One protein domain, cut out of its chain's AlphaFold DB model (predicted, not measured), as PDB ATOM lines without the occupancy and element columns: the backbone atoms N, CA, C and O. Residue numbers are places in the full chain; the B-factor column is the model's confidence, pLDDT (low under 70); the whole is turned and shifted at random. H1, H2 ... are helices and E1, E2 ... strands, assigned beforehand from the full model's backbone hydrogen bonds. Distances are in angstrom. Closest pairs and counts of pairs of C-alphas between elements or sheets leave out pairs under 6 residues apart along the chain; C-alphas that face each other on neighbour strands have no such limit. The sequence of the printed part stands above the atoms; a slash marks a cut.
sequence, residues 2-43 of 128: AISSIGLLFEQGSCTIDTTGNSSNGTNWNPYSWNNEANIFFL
ATOM      1  N   ALA A   2     169.233 164.426 257.040       74.38
ATOM      2  CA  ALA A   2     170.419 163.604 257.278       74.38
ATOM      3  C   ALA A   2     170.175 162.209 256.689       74.38
ATOM      4  O   ALA A   2     169.034 161.755 256.668       74.38
ATOM      5  N   ILE A   3     171.233 161.566 256.198       88.75
ATOM      6  CA  ILE A   3     171.194 160.217 255.617       88.75
ATOM      7  C   ILE A   3     171.427 159.182 256.724       88.75
ATOM      8  O   ILE A   3     172.262 159.395 257.603       88.75
ATOM      9  N   SER A   4     170.728 158.050 256.692       91.88
ATOM     10  CA  SER A   4     170.877 156.984 257.691       91.88
ATOM     11  C   SER A   4     172.204 156.238 257.573       91.88
ATOM     12  O   SER A   4     172.636 155.601 258.533       91.88
ATOM     13  N   SER A   5     172.900 156.366 256.441       92.00
ATOM     14  CA  SER A   5     174.275 155.878 256.305       92.00
ATOM     15  C   SER A   5     175.278 156.586 257.230       92.00
ATOM     16  O   SER A   5     176.336 156.017 257.500       92.00
ATOM     17  N   ILE A   6     174.943 157.760 257.790       91.06
ATOM     18  CA  ILE A   6     175.729 158.367 258.880       91.06
ATOM     19  C   ILE A   6     175.729 157.444 260.093       91.06
ATOM     20  O   ILE A   6     176.803 157.111 260.586       91.06
ATOM     21  N   GLY A   7     174.561 156.954 260.513       92.00
ATOM     22  CA  GLY A   7     174.500 155.990 261.605       92.00
ATOM     23  C   GLY A   7     175.330 154.743 261.290       92.00
ATOM     24  O   GLY A   7     176.250 154.376 262.029       92.00
ATOM     25  N   LEU A   8     175.088 154.149 260.117       95.38
ATOM     26  CA  LEU A   8     175.792 152.944 259.675       95.38
ATOM     27  C   LEU A   8     177.322 153.073 259.756       95.38
ATOM     28  O   LEU A   8     177.979 152.121 260.163       95.38
ATOM     29  N   LEU A   9     177.890 154.210 259.348       95.19
ATOM     30  CA  LEU A   9     179.337 154.347 259.146       95.19
ATOM     31  C   LEU A   9     180.060 155.184 260.209       95.19
ATOM     32  O   LEU A   9     181.293 155.199 260.221       95.19
ATOM     33  N   PHE A  10     179.336 155.884 261.083       92.75
ATOM     34  CA  PHE A  10     179.935 156.779 262.081       92.75
ATOM     35  C   PHE A  10     179.451 156.542 263.511       92.75
ATOM     36  O   PHE A  10     180.081 157.052 264.435       92.75
ATOM     37  N   GLU A  11     178.388 155.764 263.716       91.81
ATOM     38  CA  GLU A  11     177.789 155.590 265.040       91.81
ATOM     39  C   GLU A  11     177.713 154.111 265.430       91.81
ATOM     40  O   GLU A  11     178.557 153.614 266.178       91.81
ATOM     41  N   GLN A  12     176.705 153.391 264.933       94.69
ATOM     42  CA  GLN A  12     176.278 152.108 265.498       94.69
ATOM     43  C   GLN A  12     176.296 150.938 264.505       94.69
ATOM     44  O   GLN A  12     175.992 149.805 264.892       94.69
ATOM     45  N   GLY A  13     176.694 151.158 263.250       95.94
ATOM     46  CA  GLY A  13     176.869 150.076 262.280       95.94
ATOM     47  C   GLY A  13     178.153 149.259 262.466       95.94
ATOM     48  O   GLY A  13     178.971 149.531 263.347       95.94
ATOM     49  N   SER A  14     178.283 148.198 261.667       96.19
ATOM     50  CA  SER A  14     179.289 147.137 261.834       96.19
ATOM     51  C   SER A  14     180.717 147.577 261.528       96.19
ATOM     52  O   SER A  14     181.670 146.992 262.042       96.19
ATOM     53  N   CYS A  15     180.874 148.615 260.712       95.19
ATOM     54  CA  CYS A  15     182.165 149.176 260.358       95.19
ATOM     55  C   CYS A  15     182.105 150.700 260.342       95.19
ATOM     56  O   CYS A  15     181.077 151.280 260.003       95.19
ATOM     57  N   THR A  16     183.238 151.337 260.621       95.50
ATOM     58  CA  THR A  16     183.441 152.773 260.416       95.50
ATOM     59  C   THR A  16     184.364 153.037 259.233       95.50
ATOM     60  O   THR A  16     185.117 152.156 258.808       95.50
ATOM     61  N   ILE A  17     184.312 154.250 258.678       94.88
ATOM     62  CA  ILE A  17     185.233 154.656 257.608       94.88
ATOM     63  C   ILE A  17     186.643 154.800 258.180       94.88
ATOM     64  O   ILE A  17     186.862 155.500 259.170       94.88
ATOM     65  N   ASP A  18     187.617 154.170 257.526       94.50
ATOM     66  CA  ASP A  18     189.019 154.362 257.865       94.50
ATOM     67  C   ASP A  18     189.591 155.596 257.166       94.50
ATOM     68  O   ASP A  18     189.895 155.587 255.974       94.50
ATOM     69  N   THR A  19     189.791 156.663 257.933       91.62
ATOM     70  CA  THR A  19     190.399 157.905 257.440       91.62
ATOM     71  C   THR A  19     191.927 157.883 257.470       91.62
ATOM     72  O   THR A  19     192.560 158.801 256.951       91.62
ATOM     73  N   THR A  20     192.537 156.848 258.058       92.12
ATOM     74  CA  THR A  20     193.996 156.717 258.176       92.12
ATOM     75  C   THR A  20     194.630 155.973 257.000       92.12
ATOM     76  O   THR A  20     195.837 156.087 256.795       92.12
ATOM     77  N   GLY A  21     193.827 155.246 256.212       89.69
ATOM     78  CA  GLY A  21     194.282 154.479 255.048       89.69
ATOM     79  C   GLY A  21     195.042 153.195 255.398       89.69
ATOM     80  O   GLY A  21     195.783 152.678 254.564       89.69
ATOM     81  N   ASN A  22     194.888 152.691 256.623       91.19
ATOM     82  CA  ASN A  22     195.578 151.501 257.118       91.19
ATOM     83  C   ASN A  22     194.820 150.201 256.805       91.19
ATOM     84  O   ASN A  22     195.418 149.126 256.747       91.19
ATOM     85  N   SER A  23     193.505 150.282 256.614       92.94
ATOM     86  CA  SER A  23     192.651 149.155 256.254       92.94
ATOM     87  C   SER A  23     192.695 148.884 254.748       92.94
ATOM     88  O   SER A  23     192.586 149.781 253.914       92.94
ATOM     89  N   SER A  24     192.800 147.610 254.371       91.19
ATOM     90  CA  SER A  24     192.872 147.200 252.962       91.19
ATOM     91  C   SER A  24     191.566 147.405 252.185       91.19
ATOM     92  O   SER A  24     191.576 147.372 250.958       91.19
ATOM     93  N   ASN A  25     190.440 147.563 252.882       93.06
ATOM     94  CA  ASN A  25     189.112 147.760 252.296       93.06
ATOM     95  C   ASN A  25     188.506 149.140 252.627       93.06
ATOM     96  O   ASN A  25     187.340 149.367 252.316       93.06
ATOM     97  N   GLY A  26     189.269 150.038 253.261       94.44
ATOM     98  CA  GLY A  26     188.819 151.386 253.621       94.44
ATOM     99  C   GLY A  26     187.868 151.461 254.822       94.44
ATOM    100  O   GLY A  26     187.246 152.503 255.036       94.44
ATOM    101  N   THR A  27     187.726 150.387 255.605       95.56
ATOM    102  CA  THR A  27     186.846 150.348 256.782       95.56
ATOM    103  C   THR A  27     187.507 149.705 257.998       95.56
ATOM    104  O   THR A  27     188.321 148.791 257.876       95.56
ATOM    105  N   ASN A  28     187.109 150.154 259.188       95.19
ATOM    106  CA  ASN A  28     187.505 149.576 260.468       95.19
ATOM    107  C   ASN A  28     186.319 148.840 261.099       95.19
ATOM    108  O   ASN A  28     185.217 149.379 261.148       95.19
ATOM    109  N   TRP A  29     186.538 147.628 261.612       94.94
ATOM    110  CA  TRP A  29     185.500 146.886 262.336       94.94
ATOM    111  C   TRP A  29     185.075 147.624 263.613       94.94
ATOM    112  O   TRP A  29     185.929 148.058 264.391       94.94
ATOM    113  N   ASN A  30     183.765 147.714 263.854       96.12
ATOM    114  CA  ASN A  30     183.195 148.279 265.071       96.12
ATOM    115  C   ASN A  30     182.770 147.161 266.044       96.12
ATOM    116  O   ASN A  30     181.700 146.572 265.873       96.12
ATOM    117  N   PRO A  31     183.542 146.879 267.113       96.31
ATOM    118  CA  PRO A  31     183.183 145.844 268.080       96.31
ATOM    119  C   PRO A  31     181.954 146.197 268.932       96.31
ATOM    120  O   PRO A  31     181.415 145.316 269.593       96.31
ATOM    121  N   TYR A  32     181.497 147.452 268.911       96.38
ATOM    122  CA  TYR A  32     180.338 147.935 269.666       96.38
ATOM    123  C   TYR A  32     179.099 148.144 268.786       96.38
ATOM    124  O   TYR A  32     178.168 148.843 269.185       96.38
ATOM    125  N   SER A  33     179.078 147.565 267.581       97.38
ATOM    126  CA  SER A  33     177.933 147.700 266.687       97.38
ATOM    127  C   SER A  33     176.663 147.097 267.285       97.38
ATOM    128  O   SER A  33     176.676 146.033 267.907       97.38
ATOM    129  N   TRP A  34     175.533 147.754 267.032       97.38
ATOM    130  CA  TRP A  34     174.219 147.258 267.439       97.38
ATOM    131  C   TRP A  34     173.824 145.969 266.718       97.38
ATOM    132  O   TRP A  34     172.973 145.229 267.212       97.38
ATOM    133  N   ASN A  35     174.458 145.656 265.582       96.44
ATOM    134  CA  ASN A  35     174.175 144.411 264.878       96.44
ATOM    135  C   ASN A  35     174.693 143.153 265.603       96.44
ATOM    136  O   ASN A  35     174.377 142.041 265.186       96.44
ATOM    137  N   ASN A  36     175.450 143.320 266.693       96.06
ATOM    138  CA  ASN A  36     175.814 142.226 267.593       96.06
ATOM    139  C   ASN A  36     174.602 141.675 268.366       96.06
ATOM    140  O   ASN A  36     174.596 140.501 268.722       96.06
ATOM    141  N   GLU A  37     173.576 142.501 268.594       96.12
ATOM    142  CA  GLU A  37     172.404 142.157 269.413       96.12
ATOM    143  C   GLU A  37     171.100 142.089 268.598       96.12
ATOM    144  O   GLU A  37     170.105 141.515 269.046       96.12
ATOM    145  N   ALA A  38     171.070 142.667 267.392       95.12
ATOM    146  CA  ALA A  38     169.874 142.723 266.552       95.12
ATOM    147  C   ALA A  38     170.189 142.734 265.047       95.12
ATOM    148  O   ALA A  38     171.302 143.005 264.616       95.12
ATOM    149  N   ASN A  39     169.176 142.484 264.211       95.25
ATOM    150  CA  ASN A  39     169.287 142.767 262.778       95.25
ATOM    151  C   ASN A  39     168.953 144.245 262.562       95.25
ATOM    152  O   ASN A  39     167.838 144.660 262.876       95.25
ATOM    153  N   ILE A  40     169.906 145.023 262.050       95.06
ATOM    154  CA  ILE A  40     169.754 146.470 261.869       95.06
ATOM    155  C   ILE A  40     169.546 146.786 260.390       95.06
ATOM    156  O   ILE A  40     170.296 146.315 259.537       95.06
ATOM    157  N   PHE A  41     168.545 147.615 260.107       94.56
ATOM    158  CA  PHE A  41     168.261 148.145 258.778       94.56
ATOM    159  C   PHE A  41     168.355 149.667 258.833       94.56
ATOM    160  O   PHE A  41     167.684 150.300 259.645       94.56
ATOM    161  N   PHE A  42     169.191 150.242 257.973       94.88
ATOM    162  CA  PHE A  42     169.327 151.687 257.813       94.88
ATOM    163  C   PHE A  42     168.538 152.103 256.576       94.88
ATOM    164  O   PHE A  42     168.791 151.585 255.489       94.88
ATOM    165  N   LEU A  43     167.572 153.003 256.749       93.88
ATOM    166  CA  LEU A  43     166.668 153.440 255.690       93.88
ATOM    167  C   LEU A  43     166.846 154.934 255.440       93.88
ATOM    168  O   LEU A  43     166.422 155.748 256.256       93.88
TER     169      LEU A  43
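Overview. This is residues 2 to 43 of the 128 residues of the protein "Carboxypeptidase" of Pisolithus microcarpus 441 (UniProt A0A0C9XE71). You are looking at a flat piece with little regular structure: a small hairpin of strands E1 and E2, with the short helix H1 near E1, and a long unnamed stretch, residues 30 to 43, that folds back towards the first printed residues. The printed part has 42 residues, in the order H1, E1, E2; the sheet is antiparallel and the class mixed, with only 13 residues in named elements. It is only just compact, close to loose, with a radius of gyration of the C-alphas of 10.6 A and spans of 28 by 24 by 13 A.

Arrangement. Look first at the hairpin of E1, residues 15 to 17, and E2, residues 27 to 29, antiparallel at 147 degrees. N 16 and O 28 are within hydrogen-bond range at 2.8 A. H1, residues 5 to 11, comes closest to E1 at the C-alphas of Leu 9 and Thr 16, 4.6 A; H1 and E2 are apart. In H1 every O i to N i+4 pair is within hydrogen-bond range.

Along the chain. Find C-alpha 15 at (182.165, 149.176, 260.358), where E1 begins; E2 ends at C-alpha 29, (185.500, 146.886, 262.336). H1 runs 9.4 A from C-alpha 5 at (174.275, 155.878, 256.305).

Size, cuts and confidence. The C-alphas of Gly 21 and Ala 38 are the farthest apart, 29.4 A. The printed part has no cut and no long link, and no printed residue is under 70 in pLDDT.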